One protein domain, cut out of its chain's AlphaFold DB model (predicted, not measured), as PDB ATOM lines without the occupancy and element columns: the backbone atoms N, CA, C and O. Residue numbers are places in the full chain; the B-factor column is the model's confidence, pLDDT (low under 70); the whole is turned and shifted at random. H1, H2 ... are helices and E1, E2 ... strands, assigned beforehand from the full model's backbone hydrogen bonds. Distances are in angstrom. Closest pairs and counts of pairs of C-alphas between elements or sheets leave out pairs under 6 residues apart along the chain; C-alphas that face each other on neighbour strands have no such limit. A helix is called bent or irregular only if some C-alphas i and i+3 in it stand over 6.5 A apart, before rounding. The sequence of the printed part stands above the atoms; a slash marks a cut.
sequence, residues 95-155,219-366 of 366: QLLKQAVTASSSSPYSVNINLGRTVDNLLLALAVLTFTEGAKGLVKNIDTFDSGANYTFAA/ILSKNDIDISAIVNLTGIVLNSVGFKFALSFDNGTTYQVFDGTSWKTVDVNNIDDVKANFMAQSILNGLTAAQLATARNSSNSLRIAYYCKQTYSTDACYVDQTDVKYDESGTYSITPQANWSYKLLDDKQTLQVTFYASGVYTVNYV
ATOM      1  N   GLN A  95      51.388 133.842  20.053       77.25
ATOM      2  CA  GLN A  95      52.596 133.131  20.411       77.25
ATOM      3  C   GLN A  95      53.725 134.142  20.552       77.25
ATOM      4  O   GLN A  95      53.927 134.978  19.676       77.25
ATOM      5  N   LEU A  96      54.452 134.063  21.659       79.56
ATOM      6  CA  LEU A  96      55.750 134.701  21.816       79.56
ATOM      7  C   LEU A  96      56.797 133.594  21.918       79.56
ATOM      8  O   LEU A  96      56.804 132.839  22.890       79.56
ATOM      9  N   LEU A  97      57.688 133.518  20.937       79.06
ATOM     10  CA  LEU A  97      58.881 132.686  21.007       79.06
ATOM     11  C   LEU A  97      60.020 133.483  21.656       79.06
ATOM     12  O   LEU A  97      60.161 134.684  21.422       79.06
ATOM     13  N   LYS A  98      60.803 132.828  22.514       77.56
ATOM     14  CA  LYS A  98      62.041 133.361  23.084       77.56
ATOM     15  C   LYS A  98      63.141 132.320  22.996       77.56
ATOM     16  O   LYS A  98      63.133 131.329  23.731       77.56
ATOM     17  N   GLN A  99      64.085 132.571  22.098       69.81
ATOM     18  CA  GLN A  99      65.310 131.796  21.981       69.81
ATOM     19  C   GLN A  99      66.343 132.203  23.034       69.81
ATOM     20  O   GLN A  99      66.350 133.341  23.507       69.81
ATOM     21  N   ALA A 100      67.213 131.251  23.387       69.25
ATOM     22  CA  ALA A 100      68.404 131.457  24.213       69.25
ATOM     23  C   ALA A 100      68.168 132.231  25.528       69.25
ATOM     24  O   ALA A 100      69.004 133.032  25.956       69.25
ATOM     25  N   VAL A 101      67.041 131.982  26.208       76.19
ATOM     26  CA  VAL A 101      66.800 132.560  27.534       76.19
ATOM     27  C   VAL A 101      67.899 132.072  28.468       76.19
ATOM     28  O   VAL A 101      68.060 130.870  28.669       76.19
ATOM     29  N   THR A 102      68.650 133.009  29.041       78.62
ATOM     30  CA  THR A 102      69.647 132.736  30.078       78.62
ATOM     31  C   THR A 102      69.056 133.151  31.417       78.62
ATOM     32  O   THR A 102      68.912 134.343  31.682       78.62
ATOM     33  N   ALA A 103      68.674 132.181  32.249       84.38
ATOM     34  CA  ALA A 103      68.003 132.449  33.516       84.38
ATOM     35  C   ALA A 103      68.345 131.418  34.595       84.38
ATOM     36  O   ALA A 103      68.656 130.258  34.328       84.38
ATOM     37  N   SER A 104      68.244 131.854  35.845       84.44
ATOM     38  CA  SER A 104      68.348 131.000  37.029       84.44
ATOM     39  C   SER A 104      67.398 131.503  38.111       84.44
ATOM     40  O   SER A 104      66.941 132.645  38.056       84.44
ATOM     41  N   SER A 105      67.153 130.707  39.150       86.38
ATOM     42  CA  SER A 105      66.356 131.157  40.301       86.38
ATOM     43  C   SER A 105      66.939 132.404  40.984       86.38
ATOM     44  O   SER A 105      66.190 133.191  41.552       86.38
ATOM     45  N   SER A 106      68.259 132.610  40.911       85.12
ATOM     46  CA  SER A 106      68.959 133.787  41.451       85.12
ATOM     47  C   SER A 106      69.048 134.973  40.483       85.12
ATOM     48  O   SER A 106      69.375 136.076  40.907       85.12
ATOM     49  N   SER A 107      68.794 134.756  39.192       87.75
ATOM     50  CA  SER A 107      68.843 135.778  38.142       87.75
ATOM     51  C   SER A 107      67.799 135.437  37.074       87.75
ATOM     52  O   SER A 107      68.153 134.860  36.039       87.75
ATOM     53  N   PRO A 108      66.509 135.696  37.348       90.81
ATOM     54  CA  PRO A 108      65.436 135.365  36.424       90.81
ATOM     55  C   PRO A 108      65.442 136.279  35.195       90.81
ATOM     56  O   PRO A 108      65.876 137.430  35.262       90.81
ATOM     57  N   TYR A 109      64.913 135.775  34.080       86.00
ATOM     58  CA  TYR A 109      64.691 136.554  32.859       86.00
ATOM     59  C   TYR A 109      63.205 136.885  32.728       86.00
ATOM     60  O   TYR A 109      62.370 135.983  32.783       86.00
ATOM     61  N   SER A 110      62.862 138.158  32.531       89.50
ATOM     62  CA  SER A 110      61.473 138.598  32.376       89.50
ATOM     63  C   SER A 110      61.241 139.226  31.009       89.50
ATOM     64  O   SER A 110      62.050 140.014  30.528       89.50
ATOM     65  N   VAL A 111      60.089 138.920  30.418       85.75
ATOM     66  CA  VAL A 111      59.588 139.554  29.199       85.75
ATOM     67  C   VAL A 111      58.214 140.159  29.459       85.75
ATOM     68  O   VAL A 111      57.372 139.544  30.114       85.75
ATOM     69  N   ASN A 112      57.991 141.360  28.928       87.62
ATOM     70  CA  ASN A 112      56.697 142.027  28.942       87.62
ATOM     71  C   ASN A 112      56.023 141.857  27.575       87.62
ATOM     72  O   ASN A 112      56.628 142.128  26.539       87.62
ATOM     73  N   ILE A 113      54.772 141.407  27.581       84.88
ATOM     74  CA  ILE A 113      53.939 141.195  26.399       84.88
ATOM     75  C   ILE A 113      52.799 142.206  26.447       84.88
ATOM     76  O   ILE A 113      51.974 142.157  27.359       84.88
ATOM     77  N   ASN A 114      52.730 143.097  25.459       84.88
ATOM     78  CA  ASN A 114      51.593 143.998  25.302       84.88
ATOM     79  C   ASN A 114      50.426 143.244  24.643       84.88
ATOM     80  O   ASN A 114      50.531 142.763  23.514       84.88
ATOM     81  N   LEU A 115      49.308 143.137  25.355       82.06
ATOM     82  CA  LEU A 115      48.102 142.438  24.909       82.06
ATOM     83  C   LEU A 115      47.273 143.277  23.918       82.06
ATOM     84  O   LEU A 115      46.360 142.753  23.279       82.06
ATOM     85  N   GLY A 116      47.572 144.576  23.789       78.19
ATOM     86  CA  GLY A 116      46.875 145.537  22.925       78.19
ATOM     87  C   GLY A 116      45.458 145.887  23.388       78.19
ATOM     88  O   GLY A 116      44.737 146.597  22.690       78.19
ATOM     89  N   ARG A 117      45.033 145.354  24.536       78.62
ATOM     90  CA  ARG A 117      43.734 145.593  25.167       78.62
ATOM     91  C   ARG A 117      43.813 145.291  26.653       78.62
ATOM     92  O   ARG A 117      44.620 144.467  27.078       78.62
ATOM     93  N   THR A 118      42.922 145.905  27.421       84.44
ATOM     94  CA  THR A 118      42.731 145.571  28.831       84.44
ATOM     95  C   THR A 118      42.157 144.163  28.965       84.44
ATOM     96  O   THR A 118      41.162 143.836  28.314       84.44
ATOM     97  N   VAL A 119      42.770 143.338  29.811       83.94
ATOM     98  CA  VAL A 119      42.364 141.954  30.078       83.94
ATOM     99  C   VAL A 119      42.056 141.783  31.565       83.94
ATOM    100  O   VAL A 119      42.738 142.331  32.427       83.94
ATOM    101  N   ASP A 120      40.993 141.043  31.875       81.00
ATOM    102  CA  ASP A 120      40.737 140.576  33.238       81.00
ATOM    103  C   ASP A 120      41.565 139.309  33.490       81.00
ATOM    104  O   ASP A 120      41.613 138.425  32.635       81.00
ATOM    105  N   ASN A 121      42.183 139.190  34.667       73.25
ATOM    106  CA  ASN A 121      42.951 138.006  35.055       73.25
ATOM    107  C   ASN A 121      42.153 136.704  34.902       73.25
ATOM    108  O   ASN A 121      42.743 135.673  34.591       73.25
ATOM    109  N   LEU A 122      40.830 136.741  35.095       76.81
ATOM    110  CA  LEU A 122      39.965 135.565  34.951       76.81
ATOM    111  C   LEU A 122      39.787 135.105  33.496       76.81
ATOM    112  O   LEU A 122      39.328 133.990  33.261       76.81
ATOM    113  N   LEU A 123      40.120 135.960  32.528       75.62
ATOM    114  CA  LEU A 123      39.965 135.696  31.099       75.62
ATOM    115  C   LEU A 123      41.290 135.355  30.408       75.62
ATOM    116  O   LEU A 123      41.269 134.985  29.239       75.62
ATOM    117  N   LEU A 124      42.421 135.464  31.113       82.25
ATOM    118  CA  LEU A 124      43.735 135.155  30.564       82.25
ATOM    119  C   LEU A 124      43.989 133.642  30.591       82.25
ATOM    120  O   LEU A 124      44.106 133.039  31.659       82.25
ATOM    121  N   ALA A 125      44.156 133.045  29.413       83.50
ATOM    122  CA  ALA A 125      44.670 131.683  29.274       83.50
ATOM    123  C   ALA A 125      46.131 131.729  28.814       83.50
ATOM    124  O   ALA A 125      46.453 132.433  27.861       83.50
ATOM    125  N   LEU A 126      47.010 130.976  29.482       89.06
ATOM    126  CA  LEU A 126      48.452 130.984  29.227       89.06
ATOM    127  C   LEU A 126      49.025 129.564  29.284       89.06
ATOM    128  O   LEU A 126      48.775 128.829  30.238       89.06
ATOM    129  N   ALA A 127      49.840 129.199  28.299       89.31
ATOM    130  CA  ALA A 127      50.640 127.980  28.316       89.31
ATOM    131  C   ALA A 127      52.080 128.292  27.908       89.31
ATOM    132  O   ALA A 127      52.313 128.939  26.889       89.31
ATOM    133  N   VAL A 128      53.049 127.798  28.681       90.88
ATOM    134  CA  VAL A 128      54.475 127.953  28.374       90.88
ATOM    135  C   VAL A 128      55.055 126.599  27.996       90.88
ATOM    136  O   VAL A 128      54.999 125.642  28.768       90.88
ATOM    137  N   LEU A 129      55.639 126.514  26.809       90.62
ATOM    138  CA  LEU A 129      56.270 125.318  26.265       90.62
ATOM    139  C   LEU A 129      57.786 125.501  26.238       90.62
ATOM    140  O   LEU A 129      58.262 126.581  25.905       90.62
ATOM    141  N   THR A 130      58.533 124.451  26.562       89.50
ATOM    142  CA  THR A 130      59.991 124.408  26.398       89.50
ATOM    143  C   THR A 130      60.307 123.568  25.173       89.50
ATOM    144  O   THR A 130      59.760 122.470  25.019       89.50
ATOM    145  N   PHE A 131      61.175 124.073  24.304       87.31
ATOM    146  CA  PHE A 131      61.720 123.301  23.197       87.31
ATOM    147  C   PHE A 131      62.908 122.466  23.675       87.31
ATOM    148  O   PHE A 131      63.774 122.949  24.400       87.31
ATOM    149  N   THR A 132      62.939 121.198  23.277       86.56
ATOM    150  CA  THR A 132      64.096 120.317  23.455       86.56
ATOM    151  C   THR A 132      64.585 119.886  22.082       86.56
ATOM    152  O   THR A 132      63.832 119.254  21.331       86.56
ATOM    153  N   GLU A 133      65.835 120.227  21.773       81.62
ATOM    154  CA  GLU A 133      66.516 119.792  20.554       81.62
ATOM    155  C   GLU A 133      66.542 118.264  20.462       81.62
ATOM    156  O   GLU A 133      66.734 117.552  21.453       81.62
ATOM    157  N   GLY A 134      66.367 117.733  19.256       78.19
ATOM    158  CA  GLY A 134      66.468 116.297  19.037       78.19
ATOM    159  C   GLY A 134      66.184 115.888  17.603       78.19
ATOM    160  O   GLY A 134      65.525 116.596  16.855       78.19
ATOM    161  N   ALA A 135      66.639 114.699  17.212       62.59
ATOM    162  CA  ALA A 135      66.574 114.208  15.828       62.59
ATOM    163  C   ALA A 135      65.162 113.813  15.330       62.59
ATOM    164  O   ALA A 135      65.032 113.216  14.261       62.59
ATOM    165  N   LYS A 136      64.102 114.058  16.111       69.50
ATOM    166  CA  LYS A 136      62.727 113.667  15.769       69.50
ATOM    167  C   LYS A 136      61.797 114.873  15.813       69.50
ATOM    168  O   LYS A 136      61.689 115.513  16.850       69.50
ATOM    169  N   GLY A 137      61.064 115.065  14.717       67.44
ATOM    170  CA  GLY A 137      60.077 116.132  14.550       67.44
ATOM    171  C   GLY A 137      60.698 117.396  13.963       67.44
ATOM    172  O   GLY A 137      61.695 117.884  14.475       67.44
ATOM    173  N   LEU A 138      60.108 117.910  12.879       75.25
ATOM    174  CA  LEU A 138      60.379 119.262  12.390       75.25
ATOM    175  C   LEU A 138      59.313 120.185  12.962       75.25
ATOM    176  O   LEU A 138      58.117 119.951  12.772       75.25
ATOM    177  N   VAL A 139      59.755 121.225  13.653       78.88
ATOM    178  CA  VAL A 139      58.884 122.220  14.263       78.88
ATOM    179  C   VAL A 139      59.083 123.541  13.546       78.88
ATOM    180  O   VAL A 139      60.211 123.991  13.371       78.88
ATOM    181  N   LYS A 140      57.974 124.145  13.118       78.25
ATOM    182  CA  LYS A 140      57.972 125.446  12.454       78.25
ATOM    183  C   LYS A 140      57.853 126.538  13.498       78.25
ATOM    184  O   LYS A 140      56.884 126.553  14.254       78.25
ATOM    185  N   ASN A 141      58.810 127.445  13.492       78.00
ATOM    186  CA  ASN A 141      58.929 128.521  14.454       78.00
ATOM    187  C   ASN A 141      59.024 129.867  13.725       78.00
ATOM    188  O   ASN A 141      59.471 129.966  12.578       78.00
ATOM    189  N   ILE A 142      58.547 130.904  14.405       76.00
ATOM    190  CA  ILE A 142      58.707 132.298  14.006       76.00
ATOM    191  C   ILE A 142      59.242 133.007  15.238       76.00
ATOM    192  O   ILE A 142      58.560 133.034  16.264       76.00
ATOM    193  N   ASP A 143      60.454 133.535  15.142       75.12
ATOM    194  CA  ASP A 143      61.012 134.389  16.181       75.12
ATOM    195  C   ASP A 143      60.886 135.847  15.754       75.12
ATOM    196  O   ASP A 143      61.295 136.222  14.651       75.12
ATOM    197  N   THR A 144      60.288 136.646  16.630       70.31
ATOM    198  CA  THR A 144      60.096 138.076  16.427       70.31
ATOM    199  C   THR A 144      61.152 138.816  17.226       70.31
ATOM    200  O   THR A 144      61.120 138.878  18.461       70.31
ATOM    201  N   PHE A 145      62.076 139.428  16.500       67.69
ATOM    202  CA  PHE A 145      63.089 140.300  17.054       67.69
ATOM    203  C   PHE A 145      62.536 141.721  17.103       67.69
ATOM    204  O   PHE A 145      62.317 142.362  16.071       67.69
ATOM    205  N   ASP A 146      62.320 142.213  18.322       58.41
ATOM    206  CA  ASP A 146      62.052 143.627  18.553       58.41
ATOM    207  C   ASP A 146      63.323 144.422  18.233       58.41
ATOM    208  O   ASP A 146      64.392 144.191  18.812       58.41
ATOM    209  N   SER A 147      63.193 145.345  17.282       54.53
ATOM    210  CA  SER A 147      64.285 146.192  16.816       54.53
ATOM    211  C   SER A 147      64.880 147.073  17.926       54.53
ATOM    212  O   SER A 147      66.048 147.442  17.824       54.53
ATOM    213  N   GLY A 148      64.132 147.351  19.006       48.31
ATOM    214  CA  GLY A 148      64.574 148.197  20.121       48.31
ATOM    215  C   GLY A 148      65.235 147.484  21.304       48.31
ATOM    216  O   GLY A 148      65.941 148.133  22.073       48.31
ATOM    217  N   ALA A 149      65.040 146.172  21.478       44.47
ATOM    218  CA  ALA A 149      65.424 145.491  22.723       44.47
ATOM    219  C   ALA A 149      66.775 144.755  22.669       44.47
ATOM    220  O   ALA A 149      67.404 144.575  23.710       44.47
ATOM    221  N   ASN A 150      67.232 144.320  21.487       43.59
ATOM    222  CA  ASN A 150      68.350 143.365  21.375       43.59
ATOM    223  C   ASN A 150      69.487 143.790  20.437       43.59
ATOM    224  O   ASN A 150      70.508 143.101  20.353       43.59
ATOM    225  N   TYR A 151      69.357 144.926  19.756       54.50
ATOM    226  CA  TYR A 151      70.370 145.403  18.825       54.50
ATOM    227  C   TYR A 151      71.054 146.638  19.388       54.50
ATOM    228  O   TYR A 151      70.468 147.705  19.537       54.50
ATOM    229  N   THR A 152      72.337 146.492  19.697       55.03
ATOM    230  CA  THR A 152      73.203 147.662  19.793       55.03
ATOM    231  C   THR A 152      73.562 148.048  18.367       55.03
ATOM    232  O   THR A 152      74.057 147.223  17.604       55.03
ATOM    233  N   PHE A 153      73.266 149.278  17.981       65.44
ATOM    234  CA  PHE A 153      73.706 149.845  16.711       65.44
ATOM    235  C   PHE A 153      74.930 150.725  16.963       65.44
ATOM    236  O   PHE A 153      75.186 151.135  18.101       65.44
ATOM    237  N   ALA A 154      75.714 151.005  15.920       58.78
ATOM    238  CA  ALA A 154      76.728 152.052  16.011       58.78
ATOM    239  C   ALA A 154      76.047 153.373  16.436       58.78
ATOM    240  O   ALA A 154      74.957 153.690  15.964       58.78
ATOM    241  N   ALA A 155      76.637 154.081  17.402       51.59
ATOM    242  CA  ALA A 155      75.974 155.181  18.104       51.59
ATOM    243  C   ALA A 155      75.627 156.376  17.191       51.59
ATOM    244  O   ALA A 155      76.393 156.702  16.288       51.59
ATOM    245  N   ILE A 219      73.240 151.190   8.641       87.31
ATOM    246  CA  ILE A 219      72.978 150.841  10.020       87.31
ATOM    247  C   ILE A 219      73.279 149.355  10.152       87.31
ATOM    248  O   ILE A 219      72.664 148.519   9.488       87.31
ATOM    249  N   LEU A 220      74.258 149.032  10.990       86.44
ATOM    250  CA  LEU A 220      74.703 147.666  11.222       86.44
ATOM    251  C   LEU A 220      74.320 147.242  12.634       86.44
ATOM    252  O   LEU A 220      74.650 147.928  13.606       86.44
ATOM    253  N   SER A 221      73.668 146.088  12.748       80.12
ATOM    254  CA  SER A 221      73.525 145.405  14.030       80.12
ATOM    255  C   SER A 221      74.906 145.012  14.561       80.12
ATOM    256  O   SER A 221      75.712 144.439  13.829       80.12
ATOM    257  N   LYS A 222      75.191 145.303  15.834       77.12
ATOM    258  CA  LYS A 222      76.463 144.934  16.481       77.12
ATOM    259  C   LYS A 222      76.570 143.436  16.767       77.12
ATOM    260  O   LYS A 222      77.671 142.897  16.734       77.12
ATOM    261  N   ASN A 223      75.441 142.792  17.055       81.56
ATOM    262  CA  ASN A 223      75.361 141.375  17.396       81.56
ATOM    263  C   ASN A 223      74.684 140.587  16.271       81.56
ATOM    264  O   ASN A 223      73.831 141.120  15.556       81.56
ATOM    265  N   ASP A 224      75.050 139.313  16.162       85.19
ATOM    266  CA  ASP A 224      74.405 138.352  15.275       85.19
ATOM    267  C   ASP A 224      73.158 137.750  15.921       85.19
ATOM    268  O   ASP A 224      73.085 137.569  17.138       85.19
ATOM    269  N   ILE A 225      72.191 137.405  15.079       84.19
ATOM    270  CA  ILE A 225      71.125 136.473  15.415       84.19
ATOM    271  C   ILE A 225      71.739 135.075  15.360       84.19
ATOM    272  O   ILE A 225      72.202 134.639  14.301       84.19
ATOM    273  N   ASP A 226      71.751 134.391  16.501       82.19
ATOM    274  CA  ASP A 226      72.148 132.990  16.565       82.19
ATOM    275  C   ASP A 226      71.075 132.127  15.894       82.19
ATOM    276  O   ASP A 226      69.899 132.164  16.253       82.19
ATOM    277  N   ILE A 227      71.495 131.384  14.875       85.25
ATOM    278  CA  ILE A 227      70.667 130.454  14.113       85.25
ATOM    279  C   ILE A 227      71.279 129.046  14.115       85.25
ATOM    280  O   ILE A 227      71.006 128.256  13.210       85.25
ATOM    281  N   SER A 228      72.119 128.707  15.101       82.44
ATOM    282  CA  SER A 228      72.812 127.414  15.160       82.44
ATOM    283  C   SER A 228      71.875 126.214  15.296       82.44
ATOM    284  O   SER A 228      72.170 125.145  14.764       82.44
ATOM    285  N   ALA A 229      70.747 126.382  15.989       75.19
ATOM    286  CA  ALA A 229      69.749 125.329  16.193       75.19
ATOM    287  C   ALA A 229      68.838 125.116  14.966       75.19
ATOM    288  O   ALA A 229      68.150 124.098  14.852       75.19
ATOM    289  N   ILE A 230      68.852 126.059  14.016       84.56
ATOM    290  CA  ILE A 230      67.930 126.091  12.883       84.56
ATOM    291  C   ILE A 230      68.361 125.104  11.797       84.56
ATOM    292  O   ILE A 230      69.437 125.234  11.207       84.56
ATOM    293  N   VAL A 231      67.458 124.195  11.425       85.50
ATOM    294  CA  VAL A 231      67.638 123.273  10.293       85.50
ATOM    295  C   VAL A 231      67.430 124.020   8.980       85.50
ATOM    296  O   VAL A 231      68.347 124.105   8.166       85.50
ATOM    297  N   ASN A 232      66.255 124.629   8.798       88.00
ATOM    298  CA  ASN A 232      65.922 125.376   7.586       88.00
ATOM    299  C   ASN A 232      65.532 126.806   7.934       88.00
ATOM    300  O   ASN A 232      64.604 127.024   8.704       88.00
ATOM    301  N   LEU A 233      66.176 127.781   7.299       91.50
ATOM    302  CA  LEU A 233      65.706 129.160   7.319       91.50
ATOM    303  C   LEU A 233      64.666 129.317   6.203       91.50
ATOM    304  O   LEU A 233      64.991 129.178   5.026       91.50
ATOM    305  N   THR A 234      63.406 129.541   6.570       91.19
ATOM    306  CA  THR A 234      62.271 129.494   5.636       91.19
ATOM    307  C   THR A 234      61.764 130.871   5.232       91.19
ATOM    308  O   THR A 234      61.061 130.981   4.227       91.19
ATOM    309  N   GLY A 235      62.145 131.922   5.958       92.69
ATOM    310  CA  GLY A 235      61.849 133.298   5.584       92.69
ATOM    311  C   GLY A 235      62.452 134.318   6.540       92.69
ATOM    312  O   GLY A 235      62.701 134.028   7.706       92.69
ATOM    313  N   ILE A 236      62.636 135.536   6.043       93.62
ATOM    314  CA  ILE A 236      62.909 136.726   6.849       93.62
ATOM    315  C   ILE A 236      61.848 137.743   6.444       93.62
ATOM    316  O   ILE A 236      61.713 138.043   5.260       93.62
ATOM    317  N   VAL A 237      61.058 138.224   7.400       90.88
ATOM    318  CA  VAL A 237      59.983 139.182   7.144       90.88
ATOM    319  C   VAL A 237      60.239 140.445   7.943       90.88
ATOM    320  O   VAL A 237      60.246 140.429   9.168       90.88
ATOM    321  N   LEU A 238      60.423 141.549   7.231       89.94
ATOM    322  CA  LEU A 238      60.505 142.879   7.815       89.94
ATOM    323  C   LEU A 238      59.187 143.616   7.610       89.94
ATOM    324  O   LEU A 238      58.638 143.612   6.501       89.94
ATOM    325  N   ASN A 239      58.712 144.281   8.661       88.69
ATOM    326  CA  ASN A 239      57.733 145.356   8.555       88.69
ATOM    327  C   ASN A 239      58.483 146.688   8.622       88.69
ATOM    328  O   ASN A 239      58.950 147.092   9.687       88.69
ATOM    329  N   SER A 240      58.662 147.340   7.477       91.00
ATOM    330  CA  SER A 240      59.472 148.551   7.360       91.00
ATOM    331  C   SER A 240      58.891 149.532   6.352       91.00
ATOM    332  O   SER A 240      58.142 149.146   5.464       91.00
ATOM    333  N   VAL A 241      59.307 150.790   6.428       90.50
ATOM    334  CA  VAL A 241      59.069 151.806   5.397       90.50
ATOM    335  C   VAL A 241      60.388 152.521   5.130       90.50
ATOM    336  O   VAL A 241      61.141 152.769   6.063       90.50
ATOM    337  N   GLY A 242      60.702 152.813   3.865       89.56
ATOM    338  CA  GLY A 242      61.875 153.616   3.482       89.56
ATOM    339  C   GLY A 242      63.244 152.927   3.607       89.56
ATOM    340  O   GLY A 242      64.243 153.476   3.138       89.56
ATOM    341  N   PHE A 243      63.299 151.720   4.176       92.31
ATOM    342  CA  PHE A 243      64.527 150.947   4.341       92.31
ATOM    343  C   PHE A 243      64.800 149.971   3.187       92.31
ATOM    344  O   PHE A 243      63.894 149.387   2.585       92.31
ATOM    345  N   LYS A 244      66.090 149.765   2.922       95.38
ATOM    346  CA  LYS A 244      66.642 148.667   2.126       95.38
ATOM    347  C   LYS A 244      67.596 147.832   2.982       95.38
ATOM    348  O   LYS A 244      68.047 148.297   4.028       95.38
ATOM    349  N   PHE A 245      67.934 146.628   2.523       95.81
ATOM    350  CA  PHE A 245      68.593 145.626   3.363       95.81
ATOM    351  C   PHE A 245      69.738 144.891   2.668       95.81
ATOM    352  O   PHE A 245      69.771 144.756   1.443       95.81
ATOM    353  N   ALA A 246      70.642 144.352   3.478       97.56
ATOM    354  CA  ALA A 246      71.579 143.305   3.096       97.56
ATOM    355  C   ALA A 246      71.702 142.294   4.240       97.56
ATOM    356  O   ALA A 246      71.503 142.646   5.404       97.56
ATOM    357  N   LEU A 247      72.009 141.042   3.914       97.31
ATOM    358  CA  LEU A 247      72.173 139.973   4.898       97.31
ATOM    359  C   LEU A 247      73.638 139.575   4.993       97.31
ATOM    360  O   LEU A 247      74.326 139.525   3.981       97.31
ATOM    361  N   SER A 248      74.104 139.238   6.184       97.06
ATOM    362  CA  SER A 248      75.390 138.584   6.392       97.06
ATOM    363  C   SER A 248      75.169 137.269   7.126       97.06
ATOM    364  O   SER A 248      74.389 137.195   8.077       97.06
ATOM    365  N   PHE A 249      75.872 136.239   6.664       96.81
ATOM    366  CA  PHE A 249      75.906 134.911   7.268       96.81
ATOM    367  C   PHE A 249      77.326 134.551   7.733       96.81
ATOM    368  O   PHE A 249      77.674 133.385   7.859       96.81
ATOM    369  N   ASP A 250      78.178 135.544   7.969       95.06
ATOM    370  CA  ASP A 250      79.587 135.370   8.340       95.06
ATOM    371  C   ASP A 250      80.024 136.393   9.402       95.06
ATOM    372  O   ASP A 250      81.113 136.972   9.346       95.06
ATOM    373  N   ASN A 251      79.145 136.617  10.385       91.62
ATOM    374  CA  ASN A 251      79.336 137.551  11.499       91.62
ATOM    375  C   ASN A 251      79.620 139.005  11.062       91.62
ATOM    376  O   ASN A 251      80.371 139.735  11.717       91.62
ATOM    377  N   GLY A 252      79.031 139.436   9.944       92.44
ATOM    378  CA  GLY A 252      79.183 140.783   9.389       92.44
ATOM    379  C   GLY A 252      80.452 141.006   8.568       92.44
ATOM    380  O   GLY A 252      80.807 142.161   8.344       92.44
ATOM    381  N   THR A 253      81.143 139.946   8.136       94.00
ATOM    382  CA  THR A 253      82.356 140.075   7.308       94.00
ATOM    383  C   THR A 253      82.000 140.454   5.872       94.00
ATOM    384  O   THR A 253      82.598 141.366   5.303       94.00
ATOM    385  N   THR A 254      81.004 139.786   5.291       96.44
ATOM    386  CA  THR A 254      80.468 140.088   3.966       96.44
ATOM    387  C   THR A 254      78.959 140.246   4.028       96.44
ATOM    388  O   THR A 254      78.258 139.553   4.765       96.44
ATOM    389  N   TYR A 255      78.450 141.181   3.230       97.88
ATOM    390  CA  TYR A 255      77.023 141.420   3.095       97.88
ATOM    391  C   TYR A 255      76.578 141.058   1.691       97.88
ATOM    392  O   TYR A 255      77.204 141.431   0.700       97.88
ATOM    393  N   GLN A 256      75.481 140.324   1.619       98.25
ATOM    394  CA  GLN A 256      74.916 139.795   0.399       98.25
ATOM    395  C   GLN A 256      73.503 140.323   0.190       98.25
ATOM    396  O   GLN A 256      72.718 140.514   1.125       98.25
ATOM    397  N   VAL A 257      73.171 140.534  -1.075       98.31
ATOM    398  CA  VAL A 257      71.844 140.944  -1.521       98.31
ATOM    399  C   VAL A 257      71.387 140.011  -2.625       98.31
ATOM    400  O   VAL A 257      72.192 139.560  -3.443       98.31
ATOM    401  N   PHE A 258      70.091 139.733  -2.656       98.25
ATOM    402  CA  PHE A 258      69.476 139.025  -3.763       98.25
ATOM    403  C   PHE A 258      68.883 140.056  -4.722       98.25
ATOM    404  O   PHE A 258      68.113 140.918  -4.302       98.25
ATOM    405  N   ASP A 259      69.237 140.000  -6.002       94.12
ATOM    406  CA  ASP A 259      68.758 140.961  -7.011       94.12
ATOM    407  C   ASP A 259      67.481 140.509  -7.743       94.12
ATOM    408  O   ASP A 259      67.046 141.142  -8.703       94.12
ATOM    409  N   GLY A 260      66.879 139.409  -7.287       93.19
ATOM    410  CA  GLY A 260      65.761 138.732  -7.943       93.19
ATOM    411  C   GLY A 260      66.188 137.495  -8.737       93.19
ATOM    412  O   GLY A 260      65.353 136.627  -8.982       93.19
ATOM    413  N   THR A 261      67.476 137.369  -9.070       93.94
ATOM    414  CA  THR A 261      68.025 136.230  -9.824       93.94
ATOM    415  C   THR A 261      69.161 135.534  -9.080       93.94
ATOM    416  O   THR A 261      69.203 134.305  -9.034       93.94
ATOM    417  N   SER A 262      70.079 136.295  -8.483       96.25
ATOM    418  CA  SER A 262      71.288 135.764  -7.855       96.25
ATOM    419  C   SER A 262      71.694 136.538  -6.602       96.25
ATOM    420  O   SER A 262      71.296 137.686  -6.395       96.25
ATOM    421  N   TRP A 263      72.489 135.881  -5.757       98.19
ATOM    422  CA  TRP A 263      73.159 136.524  -4.634       98.19
ATOM    423  C   TRP A 263      74.425 137.226  -5.113       98.19
ATOM    424  O   TRP A 263      75.252 136.624  -5.797       98.19
ATOM    425  N   LYS A 264      74.597 138.485  -4.712       97.50
ATOM    426  CA  LYS A 264      75.813 139.270  -4.947       97.50
ATOM    427  C   LYS A 264      76.294 139.900  -3.650       97.50
ATOM    428  O   LYS A 264      75.491 140.195  -2.768       97.50
ATOM    429  N   THR A 265      77.601 140.105  -3.550       97.75
ATOM    430  CA  THR A 265      78.203 140.820  -2.419       97.75
ATOM    431  C   THR A 265      78.061 142.325  -2.627       97.75
ATOM    432  O   THR A 265      78.125 142.791  -3.764       97.75
ATOM    433  N   VAL A 266      77.869 143.062  -1.538       97.69
ATOM    434  CA  VAL A 266      77.850 144.526  -1.496       97.69
ATOM    435  C   VAL A 266      78.871 144.998  -0.470       97.69
ATOM    436  O   VAL A 266      78.952 144.447   0.630       97.69
ATOM    437  N   ASP A 267      79.633 146.029  -0.818       96.81
ATOM    438  CA  ASP A 267      80.526 146.715   0.107       96.81
ATOM    439  C   ASP A 267      79.738 147.727   0.948       96.81
ATOM    440  O   ASP A 267      79.383 148.816   0.499       96.81
ATOM    441  N   VAL A 268      79.478 147.370   2.205       94.62
ATOM    442  CA  VAL A 268      78.754 148.230   3.156       94.62
ATOM    443  C   VAL A 268      79.528 149.478   3.578       94.62
ATOM    444  O   VAL A 268      78.927 150.391   4.138       94.62
ATOM    445  N   ASN A 269      80.831 149.551   3.296       93.38
ATOM    446  CA  ASN A 269      81.632 150.752   3.539       93.38
ATOM    447  C   ASN A 269      81.571 151.735   2.359       93.38
ATOM    448  O   ASN A 269      81.986 152.886   2.495       93.38
ATOM    449  N   ASN A 270      81.029 151.311   1.213       95.00
ATOM    450  CA  ASN A 270      80.826 152.146   0.039       95.00
ATOM    451  C   ASN A 270      79.346 152.539  -0.089       95.00
ATOM    452  O   ASN A 270      78.507 151.776  -0.567       95.00
ATOM    453  N   ILE A 271      79.019 153.773   0.303       90.62
ATOM    454  CA  ILE A 271      77.630 154.247   0.326       90.62
ATOM    455  C   ILE A 271      76.962 154.261  -1.059       90.62
ATOM    456  O   ILE A 271      75.741 154.118  -1.154       90.62
ATOM    457  N   ASP A 272      77.734 154.416  -2.137       94.25
ATOM    458  CA  ASP A 272      77.195 154.403  -3.497       94.25
ATOM    459  C   ASP A 272      76.846 152.980  -3.943       94.25
ATOM    460  O   ASP A 272      75.803 152.769  -4.571       94.25
ATOM    461  N   ASP A 273      77.648 151.993  -3.533       96.50
ATOM    462  CA  ASP A 273      77.352 150.573  -3.741       96.50
ATOM    463  C   ASP A 273      76.079 150.166  -2.978       96.50
ATOM    464  O   ASP A 273      75.136 149.614  -3.549       96.50
ATOM    465  N   VAL A 274      75.980 150.566  -1.709       95.38
ATOM    466  CA  VAL A 274      74.791 150.365  -0.866       95.38
ATOM    467  C   VAL A 274      73.532 150.935  -1.524       95.38
ATOM    468  O   VAL A 274      72.521 150.236  -1.653       95.38
ATOM    469  N   LYS A 275      73.574 152.197  -1.973       93.31
ATOM    470  CA  LYS A 275      72.441 152.883  -2.621       93.31
ATOM    471  C   LYS A 275      71.909 152.114  -3.821       93.31
ATOM    472  O   LYS A 275      70.683 152.007  -3.990       93.31
ATOM    473  N   ALA A 276      72.834 151.629  -4.643       94.88
ATOM    474  CA  ALA A 276      72.544 150.924  -5.875       94.88
ATOM    475  C   ALA A 276      72.029 149.504  -5.615       94.88
ATOM    476  O   ALA A 276      71.112 149.062  -6.306       94.88
ATOM    477  N   ASN A 277      72.583 148.807  -4.617       96.69
ATOM    478  CA  ASN A 277      72.477 147.353  -4.549       96.69
ATOM    479  C   ASN A 277      71.711 146.785  -3.351       96.69
ATOM    480  O   ASN A 277      71.260 145.646  -3.460       96.69
ATOM    481  N   PHE A 278      71.499 147.521  -2.254       97.25
ATOM    482  CA  PHE A 278      70.680 147.007  -1.147       97.25
ATOM    483  C   PHE A 278      69.274 146.615  -1.622       97.25
ATOM    484  O   PHE A 278      68.649 147.306  -2.435       97.25
ATOM    485  N   MET A 279      68.763 145.501  -1.095       97.00
ATOM    486  CA  MET A 279      67.498 144.919  -1.533       97.00
ATOM    487  C   MET A 279      66.307 145.644  -0.903       97.00
ATOM    488  O   MET A 279      66.335 146.021   0.268       97.00
ATOM    489  N   ALA A 280      65.240 145.841  -1.675       94.81
ATOM    490  CA  ALA A 280      63.985 146.356  -1.136       94.81
ATOM    491  C   ALA A 280      63.327 145.327  -0.199       94.81
ATOM    492  O   ALA A 280      63.520 144.120  -0.361       94.81
ATOM    493  N   GLN A 281      62.484 145.795   0.725       94.81
ATOM    494  CA  GLN A 281      61.708 144.942   1.637       94.81
ATOM    495  C   GLN A 281      60.937 143.834   0.907       94.81
ATOM    496  O   GLN A 281      60.906 142.698   1.366       94.81
ATOM    497  N   SER A 282      60.335 144.143  -0.244       94.94
ATOM    498  CA  SER A 282      59.566 143.172  -1.032       94.94
ATOM    499  C   SER A 282      60.419 142.014  -1.549       94.94
ATOM    500  O   SER A 282      59.930 140.890  -1.615       94.94
ATOM    501  N   ILE A 283      61.689 142.270  -1.878       96.81
ATOM    502  CA  ILE A 283      62.626 141.231  -2.309       96.81
ATOM    503  C   ILE A 283      63.009 140.360  -1.116       96.81
ATOM    504  O   ILE A 283      62.916 139.141  -1.213       96.81
ATOM    505  N   LEU A 284      63.378 140.973   0.015       96.44
ATOM    506  CA  LEU A 284      63.756 140.238   1.224       96.44
ATOM    507  C   LEU A 284      62.610 139.345   1.726       96.44
ATOM    508  O   LEU A 284      62.798 138.146   1.917       96.44
ATOM    509  N   ASN A 285      61.409 139.914   1.860       95.81
ATOM    510  CA  ASN A 285      60.217 139.199   2.319       95.81
ATOM    511  C   ASN A 285      59.770 138.104   1.335       95.81
ATOM    512  O   ASN A 285      59.025 137.203   1.719       95.81
ATOM    513  N   GLY A 286      60.192 138.198   0.071       95.75
ATOM    514  CA  GLY A 286      59.905 137.232  -0.986       95.75
ATOM    515  C   GLY A 286      60.944 136.118  -1.130       95.75
ATOM    516  O   GLY A 286      60.757 135.241  -1.975       95.75
ATOM    517  N   LEU A 287      62.027 136.126  -0.343       97.50
ATOM    518  CA  LEU A 287      63.042 135.077  -0.408       97.50
ATOM    519  C   LEU A 287      62.466 133.719  -0.006       97.50
ATOM    520  O   LEU A 287      61.851 133.547   1.045       97.50
ATOM    521  N   THR A 288      62.724 132.726  -0.847       96.12
ATOM    522  CA  THR A 288      62.367 131.328  -0.606       96.12
ATOM    523  C   THR A 288      63.387 130.639   0.300       96.12
ATOM    524  O   THR A 288      64.558 131.023   0.350       96.12
ATOM    525  N   ALA A 289      62.977 129.539   0.938       94.31
ATOM    526  CA  ALA A 289      63.874 128.704   1.740       94.31
ATOM    527  C   ALA A 289      65.116 128.235   0.953       94.31
ATOM    528  O   ALA A 289      66.216 128.204   1.494       94.31
ATOM    529  N   ALA A 290      64.968 127.924  -0.340       96.12
ATOM    530  CA  ALA A 290      66.088 127.512  -1.189       96.12
ATOM    531  C   ALA A 290      67.087 128.654  -1.435       96.12
ATOM    532  O   ALA A 290      68.297 128.445  -1.386       96.12
ATOM    533  N   GLN A 291      66.598 129.878  -1.662       97.62
ATOM    534  CA  GLN A 291      67.462 131.050  -1.823       97.62
ATOM    535  C   GLN A 291      68.197 131.377  -0.520       97.62
ATOM    536  O   GLN A 291      69.397 131.641  -0.560       97.62
ATOM    537  N   LEU A 292      67.505 131.307   0.620       97.12
ATOM    538  CA  LEU A 292      68.097 131.525   1.941       97.12
ATOM    539  C   LEU A 292      69.123 130.445   2.290       97.12
ATOM    540  O   LEU A 292      70.180 130.777   2.813       97.12
ATOM    541  N   ALA A 293      68.866 129.179   1.952       95.75
ATOM    542  CA  ALA A 293      69.824 128.093   2.150       95.75
ATOM    543  C   ALA A 293      71.134 128.330   1.378       95.75
ATOM    544  O   ALA A 293      72.210 128.125   1.938       95.75
ATOM    545  N   THR A 294      71.049 128.819   0.134       96.19
ATOM    546  CA  THR A 294      72.227 129.159  -0.683       96.19
ATOM    547  C   THR A 294      73.076 130.259  -0.045       96.19
ATOM    548  O   THR A 294      74.287 130.092   0.052       96.19
ATOM    549  N   ALA A 295      72.467 131.359   0.411       96.31
ATOM    550  CA  ALA A 295      73.212 132.437   1.073       96.31
ATOM    551  C   ALA A 295      73.741 132.030   2.450       96.31
ATOM    552  O   ALA A 295      74.877 132.344   2.795       96.31
ATOM    553  N   ARG A 296      72.928 131.301   3.227       95.19
ATOM    554  CA  ARG A 296      73.295 130.829   4.564       95.19
ATOM    555  C   ARG A 296      74.503 129.907   4.520       95.19
ATOM    556  O   ARG A 296      75.336 129.994   5.412       95.19
ATOM    557  N   ASN A 297      74.573 129.006   3.536       94.69
ATOM    558  CA  ASN A 297      75.677 128.058   3.357       94.69
ATOM    559  C   ASN A 297      76.103 127.371   4.674       94.69
ATOM    560  O   ASN A 297      77.269 127.390   5.063       94.69
ATOM    561  N   SER A 298      75.125 126.821   5.403       91.06
ATOM    562  CA  SER A 298      75.312 126.170   6.715       91.06
ATOM    563  C   SER A 298      75.859 127.060   7.843       91.06
ATOM    564  O   SER A 298      76.293 126.541   8.867       91.06
ATOM    565  N   SER A 299      75.808 128.384   7.701       95.06
ATOM    566  CA  SER A 299      76.149 129.310   8.779       95.06
ATOM    567  C   SER A 299      75.179 129.239   9.959       95.06
ATOM    568  O   SER A 299      73.978 128.998   9.800       95.06
ATOM    569  N   ASN A 300      75.715 129.534  11.139       91.31
ATOM    570  CA  ASN A 300      74.996 129.619  12.405       91.31
ATOM    571  C   ASN A 300      74.713 131.065  12.834       91.31
ATOM    572  O   ASN A 300      74.166 131.279  13.905       91.31
ATOM    573  N   SER A 301      75.066 132.053  12.011       91.88
ATOM    574  CA  SER A 301      74.860 133.472  12.306       91.88
ATOM    575  C   SER A 301      74.032 134.132  11.212       91.88
ATOM    576  O   SER A 301      74.277 133.878  10.032       91.88
ATOM    577  N   LEU A 302      73.130 135.029  11.588       93.44
ATOM    578  CA  LEU A 302      72.461 135.953  10.677       93.44
ATOM    579  C   LEU A 302      72.625 137.384  11.190       93.44
ATOM    580  O   LEU A 302      72.276 137.693  12.324       93.44
ATOM    581  N   ARG A 303      73.079 138.289  10.329       92.75
ATOM    582  CA  ARG A 303      73.094 139.729  10.591       92.75
ATOM    583  C   ARG A 303      72.376 140.466   9.479       92.75
ATOM    584  O   ARG A 303      72.490 140.107   8.310       92.75
ATOM    585  N   ILE A 304      71.660 141.520   9.843       92.69
ATOM    586  CA  ILE A 304      70.947 142.373   8.898       92.69
ATOM    587  C   ILE A 304      71.626 143.743   8.901       92.69
ATOM    588  O   ILE A 304      71.868 144.327   9.958       92.69
ATOM    589  N   ALA A 305      71.972 144.231   7.715       93.38
ATOM    590  CA  ALA A 305      72.318 145.624   7.492       93.38
ATOM    591  C   ALA A 305      71.097 146.361   6.957       93.38
ATOM    592  O   ALA A 305      70.364 145.846   6.108       93.38
ATOM    593  N   TYR A 306      70.923 147.587   7.423       92.88
ATOM    594  CA  TYR A 306      69.803 148.444   7.085       92.88
ATOM    595  C   TYR A 306      70.335 149.704   6.409       92.88
ATOM    596  O   TYR A 306      71.345 150.266   6.820       92.88
ATOM    597  N   TYR A 307      69.654 150.166   5.373       92.69
ATOM    598  CA  TYR A 307      69.958 151.423   4.706       92.69
ATOM    599  C   TYR A 307      68.684 152.242   4.590       92.69
ATOM    600  O   TYR A 307      67.712 151.785   3.992       92.69
ATOM    601  N   CYS A 308      68.702 153.453   5.135       89.06
ATOM    602  CA  CYS A 308      67.618 154.410   4.984       89.06
ATOM    603  C   CYS A 308      68.094 155.588   4.134       89.06
ATOM    604  O   CYS A 308      69.156 156.157   4.390       89.06
ATOM    605  N   LYS A 309      67.282 155.977   3.147       85.75
ATOM    606  CA  LYS A 309      67.462 157.222   2.398       85.75
ATOM    607  C   LYS A 309      66.259 158.117   2.635       85.75
ATOM    608  O   LYS A 309      65.154 157.763   2.234       85.75
ATOM    609  N   GLN A 310      66.508 159.299   3.179       86.19
ATOM    610  CA  GLN A 310      65.506 160.354   3.284       86.19
ATOM    611  C   GLN A 310      65.892 161.536   2.397       86.19
ATOM    612  O   GLN A 310      67.070 161.892   2.260       86.19
ATOM    613  N   THR A 311      64.875 162.095   1.751       87.00
ATOM    614  CA  THR A 311      64.929 163.343   0.987       87.00
ATOM    615  C   THR A 311      64.445 164.499   1.850       87.00
ATOM    616  O   THR A 311      65.032 165.571   1.778       87.00
ATOM    617  N   TYR A 312      63.437 164.252   2.690       85.94
ATOM    618  CA  TYR A 312      62.864 165.207   3.637       85.94
ATOM    619  C   TYR A 312      62.867 164.632   5.058       85.94
ATOM    620  O   TYR A 312      62.825 163.417   5.251       85.94
ATOM    621  N   SER A 313      62.876 165.502   6.068       82.50
ATOM    622  CA  SER A 313      62.796 165.120   7.489       82.50
ATOM    623  C   SER A 313      61.467 164.440   7.851       82.50
ATOM    624  O   SER A 313      61.382 163.702   8.833       82.50
ATOM    625  N   THR A 314      60.440 164.651   7.026       83.75
ATOM    626  CA  THR A 314      59.099 164.068   7.148       83.75
ATOM    627  C   THR A 314      58.931 162.740   6.406       83.75
ATOM    628  O   THR A 314      57.885 162.104   6.546       83.75
ATOM    629  N   ASP A 315      59.935 162.295   5.639       87.31
ATOM    630  CA  ASP A 315      59.875 161.009   4.947       87.31
ATOM    631  C   ASP A 315      59.772 159.876   5.971       87.31
ATOM    632  O   ASP A 315      60.613 159.743   6.865       87.31
ATOM    633  N   ALA A 316      58.761 159.022   5.820       85.56
ATOM    634  CA  ALA A 316      58.608 157.854   6.674       85.56
ATOM    635  C   ALA A 316      59.773 156.882   6.441       85.56
ATOM    636  O   ALA A 316      59.905 156.305   5.360       85.56
ATOM    637  N   CYS A 317      60.599 156.681   7.467       89.00
ATOM    638  CA  CYS A 317      61.658 155.686   7.435       89.00
ATOM    639  C   CYS A 317      61.773 154.978   8.781       89.00
ATOM    640  O   CYS A 317      62.301 155.545   9.732       89.00
ATOM    641  N   TYR A 318      61.256 153.755   8.875       88.75
ATOM    642  CA  TYR A 318      61.293 152.980  10.114       88.75
ATOM    643  C   TYR A 318      61.297 151.473   9.858       88.75
ATOM    644  O   TYR A 318      60.828 151.005   8.820       88.75
ATOM    645  N   VAL A 319      61.783 150.715  10.835       88.44
ATOM    646  CA  VAL A 319      61.590 149.269  10.964       88.44
ATOM    647  C   VAL A 319      60.794 149.031  12.237       88.44
ATOM    648  O   VAL A 319      61.207 149.435  13.319       88.44
ATOM    649  N   ASP A 320      59.636 148.412  12.086       84.69
ATOM    650  CA  ASP A 320      58.708 148.106  13.173       84.69
ATOM    651  C   ASP A 320      58.989 146.713  13.741       84.69
ATOM    652  O   ASP A 320      59.139 146.527  14.942       84.69
ATOM    653  N   GLN A 321      59.157 145.730  12.855       82.69
ATOM    654  CA  GLN A 321      59.286 144.332  13.249       82.69
ATOM    655  C   GLN A 321      60.241 143.578  12.329       82.69
ATOM    656  O   GLN A 321      60.255 143.805  11.115       82.69
ATOM    657  N   THR A 322      61.009 142.657  12.918       86.12
ATOM    658  CA  THR A 322      61.825 141.676  12.201       86.12
ATOM    659  C   THR A 322      61.454 140.268  12.636       86.12
ATOM    660  O   THR A 322      61.725 139.887  13.768       86.12
ATOM    661  N   ASP A 323      60.889 139.483  11.725       85.88
ATOM    662  CA  ASP A 323      60.586 138.075  11.952       85.88
ATOM    663  C   ASP A 323      61.558 137.182  11.191       85.88
ATOM    664  O   ASP A 323      61.739 137.321   9.979       85.88
ATOM    665  N   VAL A 324      62.118 136.199  11.885       88.31
ATOM    666  CA  VAL A 324      62.880 135.109  11.275       88.31
ATOM    667  C   VAL A 324      62.034 133.848  11.372       88.31
ATOM    668  O   VAL A 324      61.635 133.427  12.457       88.31
ATOM    669  N   LYS A 325      61.727 133.255  10.221       89.31
ATOM    670  CA  LYS A 325      60.908 132.047  10.095       89.31
ATOM    671  C   LYS A 325      61.797 130.868   9.787       89.31
ATOM    672  O   LYS A 325      62.633 130.946   8.883       89.31
ATOM    673  N   TYR A 326      61.599 129.772  10.497       87.31
ATOM    674  CA  TYR A 326      62.506 128.649  10.385       87.31
ATOM    675  C   TYR A 326      61.913 127.324  10.860       87.31
ATOM    676  O   TYR A 326      60.891 127.284  11.544       87.31
ATOM    677  N   ASP A 327      62.588 126.241  10.484       86.31
ATOM    678  CA  ASP A 327      62.338 124.899  10.983       86.31
ATOM    679  C   ASP A 327      63.480 124.473  11.916       86.31
ATOM    680  O   ASP A 327      64.655 124.591  11.560       86.31
ATOM    681  N   GLU A 328      63.138 123.912  13.070       83.25
ATOM    682  CA  GLU A 328      64.074 123.274  14.001       83.25
ATOM    683  C   GLU A 328      63.749 121.790  14.165       83.25
ATOM    684  O   GLU A 328      62.596 121.368  14.025       83.25
ATOM    685  N   SER A 329      64.770 120.988  14.475       82.44
ATOM    686  CA  SER A 329      64.590 119.573  14.798       82.44
ATOM    687  C   SER A 329      64.450 119.404  16.306       82.44
ATOM    688  O   SER A 329      65.398 119.641  17.057       82.44
ATOM    689  N   GLY A 330      63.278 118.970  16.757       84.56
ATOM    690  CA  GLY A 330      63.025 118.740  18.171       84.56
ATOM    691  C   GLY A 330      61.545 118.680  18.507       84.56
ATOM    692  O   GLY A 330      60.686 118.460  17.653       84.56
ATOM    693  N   THR A 331      61.244 118.865  19.789       84.94
ATOM    694  CA  THR A 331      59.872 118.772  20.299       84.94
ATOM    695  C   THR A 331      59.594 119.830  21.351       84.94
ATOM    696  O   THR A 331      60.458 120.161  22.162       84.94
ATOM    697  N   TYR A 332      58.361 120.335  21.356       86.62
ATOM    698  CA  TYR A 332      57.843 121.132  22.457       86.62
ATOM    699  C   TYR A 332      57.218 120.233  23.520       86.62
ATOM    700  O   TYR A 332      56.477 119.299  23.210       86.62
ATOM    701  N   SER A 333      57.467 120.565  24.780       88.38
ATOM    702  CA  SER A 333      56.788 119.978  25.934       88.38
ATOM    703  C   SER A 333      56.310 121.081  26.876       88.38
ATOM    704  O   SER A 333      56.809 122.205  26.826       88.38
ATOM    705  N   ILE A 334      55.315 120.788  27.716       91.69
ATOM    706  CA  ILE A 334      54.847 121.750  28.722       91.69
ATOM    707  C   ILE A 334      55.998 122.051  29.683       91.69
ATOM    708  O   ILE A 334      56.589 121.141  30.265       91.69
ATOM    709  N   THR A 335      56.297 123.336  29.858       93.12
ATOM    710  CA  THR A 335      57.350 123.785  30.771       93.12
ATOM    711  C   THR A 335      56.929 123.501  32.210       93.12
ATOM    712  O   THR A 335      55.834 123.921  32.603       93.12
ATOM    713  N   PRO A 336      57.777 122.856  33.033       93.75
ATOM    714  CA  PRO A 336      57.488 122.660  34.448       93.75
ATOM    715  C   PRO A 336      57.165 123.986  35.141       93.75
ATOM    716  O   PRO A 336      57.899 124.961  34.983       93.75
ATOM    717  N   GLN A 337      56.104 124.018  35.953       92.00
ATOM    718  CA  GLN A 337      55.647 125.242  36.627       92.00
ATOM    719  C   GLN A 337      56.727 125.886  37.516       92.00
ATOM    720  O   GLN A 337      56.718 127.092  37.713       92.00
ATOM    721  N   ALA A 338      57.687 125.107  38.026       94.12
ATOM    722  CA  ALA A 338      58.807 125.630  38.811       94.12
ATOM    723  C   ALA A 338      59.763 126.534  38.003       94.12
ATOM    724  O   ALA A 338      60.498 127.324  38.587       94.12
ATOM    725  N   ASN A 339      59.752 126.431  36.671       94.25
ATOM    726  CA  ASN A 339      60.686 127.142  35.799       94.25
ATOM    727  C   ASN A 339      60.134 128.469  35.281       94.25
ATOM    728  O   ASN A 339      60.862 129.190  34.600       94.25
ATOM    729  N   TRP A 340      58.875 128.807  35.576       96.56
ATOM    730  CA  TRP A 340      58.293 130.061  35.118       96.56
ATOM    731  C   TRP A 340      57.124 130.543  35.986       96.56
ATOM    732  O   TRP A 340      56.463 129.783  36.688       96.56
ATOM    733  N   SER A 341      56.841 131.837  35.912       95.88
ATOM    734  CA  SER A 341      55.650 132.458  36.493       95.88
ATOM    735  C   SER A 341      55.158 133.589  35.600       95.88
ATOM    736  O   SER A 341      55.894 134.067  34.736       95.88
ATOM    737  N   TYR A 342      53.943 134.073  35.835       95.31
ATOM    738  CA  TYR A 342      53.415 135.239  35.137       95.31
ATOM    739  C   TYR A 342      52.667 136.172  36.085       95.31
ATOM    740  O   TYR A 342      52.202 135.752  37.145       95.31
ATOM    741  N   LYS A 343      52.545 137.436  35.685       93.88
ATOM    742  CA  LYS A 343      51.656 138.414  36.312       93.88
ATOM    743  C   LYS A 343      51.129 139.387  35.262       93.88
ATOM    744  O   LYS A 343      51.879 139.808  34.382       93.88
ATOM    745  N   LEU A 344      49.858 139.756  35.362       92.81
ATOM    746  CA  LEU A 344      49.329 140.912  34.648       92.81
ATOM    747  C   LEU A 344      49.716 142.171  35.437       92.81
ATOM    748  O   LEU A 344      49.536 142.197  36.656       92.81
ATOM    749  N   LEU A 345      50.302 143.165  34.771       92.81
ATOM    750  CA  LEU A 345      50.688 144.424  35.411       92.81
ATOM    751  C   LEU A 345      49.462 145.294  35.720       92.81
ATOM    752  O   LEU A 345      48.351 145.025  35.261       92.81
ATOM    753  N   ASP A 346      49.674 146.361  36.491       92.19
ATOM    754  CA  ASP A 346      48.607 147.258  36.957       92.19
ATOM    755  C   ASP A 346      47.853 147.953  35.811       92.19
ATOM    756  O   ASP A 346      46.680 148.302  35.960       92.19
ATOM    757  N   ASP A 347      48.493 148.104  34.647       89.12
ATOM    758  CA  ASP A 347      47.874 148.630  33.425       89.12
ATOM    759  C   ASP A 347      46.817 147.690  32.821       89.12
ATOM    760  O   ASP A 347      46.053 148.102  31.946       89.12
ATOM    761  N   LYS A 348      46.776 146.431  33.283       87.38
ATOM    762  CA  LYS A 348      45.947 145.331  32.779       87.38
ATOM    763  C   LYS A 348      46.094 145.060  31.279       87.38
ATOM    764  O   LYS A 348      45.258 144.378  30.691       87.38
ATOM    765  N   GLN A 349      47.138 145.587  30.659       88.00
ATOM    766  CA  GLN A 349      47.437 145.478  29.232       88.00
ATOM    767  C   GLN A 349      48.771 144.781  28.997       88.00
ATOM    768  O   GLN A 349      49.009 144.277  27.902       88.00
ATOM    769  N   THR A 350      49.616 144.705  30.022       89.75
ATOM    770  CA  THR A 350      50.935 144.099  29.940       89.75
ATOM    771  C   THR A 350      50.989 142.816  30.759       89.75
ATOM    772  O   THR A 350      50.859 142.823  31.984       89.75
ATOM    773  N   LEU A 351      51.233 141.694  30.083       92.06
ATOM    774  CA  LEU A 351      51.533 140.409  30.704       92.06
ATOM    775  C   LEU A 351      53.048 140.272  30.875       92.06
ATOM    776  O   LEU A 351      53.783 140.202  29.893       92.06
ATOM    777  N   GLN A 352      53.522 140.192  32.114       93.75
ATOM    778  CA  GLN A 352      54.915 139.873  32.407       93.75
ATOM    779  C   GLN A 352      55.068 138.369  32.637       93.75
ATOM    780  O   GLN A 352      54.473 137.822  33.565       93.75
ATOM    781  N   VAL A 353      55.908 137.714  31.838       94.50
ATOM    782  CA  VAL A 353      56.307 136.309  32.017       94.50
ATOM    783  C   VAL A 353      57.750 136.274  32.496       94.50
ATOM    784  O   VAL A 353      58.602 136.976  31.959       94.50
ATOM    785  N   THR A 354      58.020 135.491  33.534       94.12
ATOM    786  CA  THR A 354      59.340 135.371  34.162       94.12
ATOM    787  C   THR A 354      59.800 133.925  34.120       94.12
ATOM    788  O   THR A 354      59.047 133.038  34.515       94.12
ATOM    789  N   PHE A 355      61.027 133.703  33.663       93.31
ATOM    790  CA  PHE A 355      61.672 132.403  33.540       93.31
ATOM    791  C   PHE A 355      62.777 132.263  34.592       93.31
ATOM    792  O   PHE A 355      63.551 133.194  34.820       93.31
ATOM    793  N   TYR A 356      62.855 131.086  35.211       94.94
ATOM    794  CA  TYR A 356      63.803 130.743  36.280       94.94
ATOM    795  C   TYR A 356      64.833 129.689  35.858       94.94
ATOM    796  O   TYR A 356      65.667 129.288  36.667       94.94
ATOM    797  N   ALA A 357      64.774 129.232  34.608       91.81
ATOM    798  CA  ALA A 357      65.722 128.302  34.019       91.81
ATOM    799  C   ALA A 357      66.072 128.755  32.599       91.81
ATOM    800  O   ALA A 357      65.259 129.394  31.927       91.81
ATOM    801  N   SER A 358      67.287 128.437  32.160       87.12
ATOM    802  CA  SER A 358      67.705 128.692  30.787       87.12
ATOM    803  C   SER A 358      67.027 127.731  29.810       87.12
ATOM    804  O   SER A 358      66.809 126.562  30.136       87.12
ATOM    805  N   GLY A 359      66.740 128.203  28.599       85.12
ATOM    806  CA  GLY A 359      66.137 127.378  27.555       85.12
ATOM    807  C   GLY A 359      65.543 128.172  26.396       85.12
ATOM    808  O   GLY A 359      65.716 129.385  26.288       85.12
ATOM    809  N   VAL A 360      64.823 127.461  25.530       84.62
ATOM    810  CA  VAL A 360      64.028 128.034  24.438       84.62
ATOM    811  C   VAL A 360      62.557 127.854  24.785       84.62
ATOM    812  O   VAL A 360      62.095 126.726  24.989       84.62
ATOM    813  N   TYR A 361      61.827 128.962  24.873       86.06
ATOM    814  CA  TYR A 361      60.459 128.976  25.375       86.06
ATOM    815  C   TYR A 361      59.476 129.528  24.353       86.06
ATOM    816  O   TYR A 361      59.727 130.543  23.714       86.06
ATOM    817  N   THR A 362      58.312 128.897  24.267       87.94
ATOM    818  CA  THR A 362      57.131 129.427  23.588       87.94
ATOM    819  C   THR A 362      56.077 129.777  24.630       87.94
ATOM    820  O   THR A 362      55.681 128.924  25.420       87.94
ATOM    821  N   VAL A 363      55.579 131.007  24.607       88.25
ATOM    822  CA  VAL A 363      54.457 131.471  25.425       88.25
ATOM    823  C   VAL A 363      53.226 131.614  24.534       88.25
ATOM    824  O   VAL A 363      53.185 132.487  23.673       88.25
ATOM    825  N   ASN A 364      52.220 130.773  24.754       86.88
ATOM    826  CA  ASN A 364      50.923 130.832  24.083       86.88
ATOM    827  C   ASN A 364      49.900 131.516  24.989       86.88
ATOM    828  O   ASN A 364      49.736 131.081  26.130       86.88
ATOM    829  N   TYR A 365      49.203 132.539  24.495       85.31
ATOM    830  CA  TYR A 365      48.224 133.299  25.276       85.31
ATOM    831  C   TYR A 365      46.995 133.734  24.460       85.31
ATOM    832  O   TYR A 365      47.079 133.872  23.236       85.31
ATOM    833  N   VAL A 366      45.853 133.929  25.137       78.44
ATOM    834  CA  VAL A 366      44.549 134.345  24.560       78.44
ATOM    835  C   VAL A 366      43.863 135.387  25.439       78.44
ATOM    836  O   VAL A 366      43.912 135.200  26.676       78.44
TER     837      VAL A 366
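This is residues 95 to 155 and 219 to 366 of the 366 residues of an uncharacterized protein of Clostridium drakei (UniProt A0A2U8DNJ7). Two lobes of strands stand side by side, joined by the long bent strands E3 and E9, which fold over between them. One lobe is a small sandwich: E1, E12, the first part of E3 and the last part of E9 are covered by the sheet E2 E11 E10; in the other lobe, E4 and the remaining parts of E3 and E9 form one wall and E5 with E8 a second, with the hairpin E6 E7 and H1 farther out and H2 and H3 beside E4. The printed part has 209 residues, with twelve named strands and three named helices in the order E1 to E7, H1 to H3, E8 to E12, and its class is mostly strand. The largest sheet, E1 E12 E3 E9 E4, is antiparallel and curled like part of a barrel. The whole is compact, with a radius of gyration of the C-alphas of 18.9 A and spans of 55 by 46 by 30 A.

E1, residues 95 to 101, begins at C-alpha 95 (52.596, 133.131, 20.411). E2 is residues 109 to 114. E3, residues 126 to 145, bends by 129 degrees at residue 135. E4, residues 230 to 241, is 28.2 A long. E5 is residues 243 to 248, E6 255 to 258 and E7 263 to 266. H1 is residues 271 to 277, H2 281 to 285 and H3 289 to 296. E8, residues 301 to 308, is 23.3 A long. E9, residues 318 to 334, is 36.9 A long and bends by 101 degrees at residue 330. E10 is residues 340 to 344, E11 350 to 355, and E12, residues 359 to 365, ends at C-alpha 365 (48.224, 133.299, 25.276).

In the strongly twisted largest sheet, N 98 and O 361 of E1 and E12 are 2.8 A apart, N 129 and O 362 of E3 and E12 2.8 A, N 141 and O 326 of E3 and E9 2.9 A, and N 237 and O 323 of E4 and E9 2.8 A, each within hydrogen-bond range. The closest C-alphas of E1 and E3 are those of Leu 97 and Asp 143, 5.5 A. H2 and H3 are on this sheet, at the sheet's level, with heights of 0.6 A and 1.5 A. In the helices every O i to N i+4 pair is within hydrogen-bond range.

Residues 156 to 218 are not printed, and C-alphas 155 and 219 are 9.7 A apart across the cut. Of the links printed whole, E2 to E3 is long. The pLDDT is under 70 at residues 99 to 100, 135 to 137 and 145 to 155.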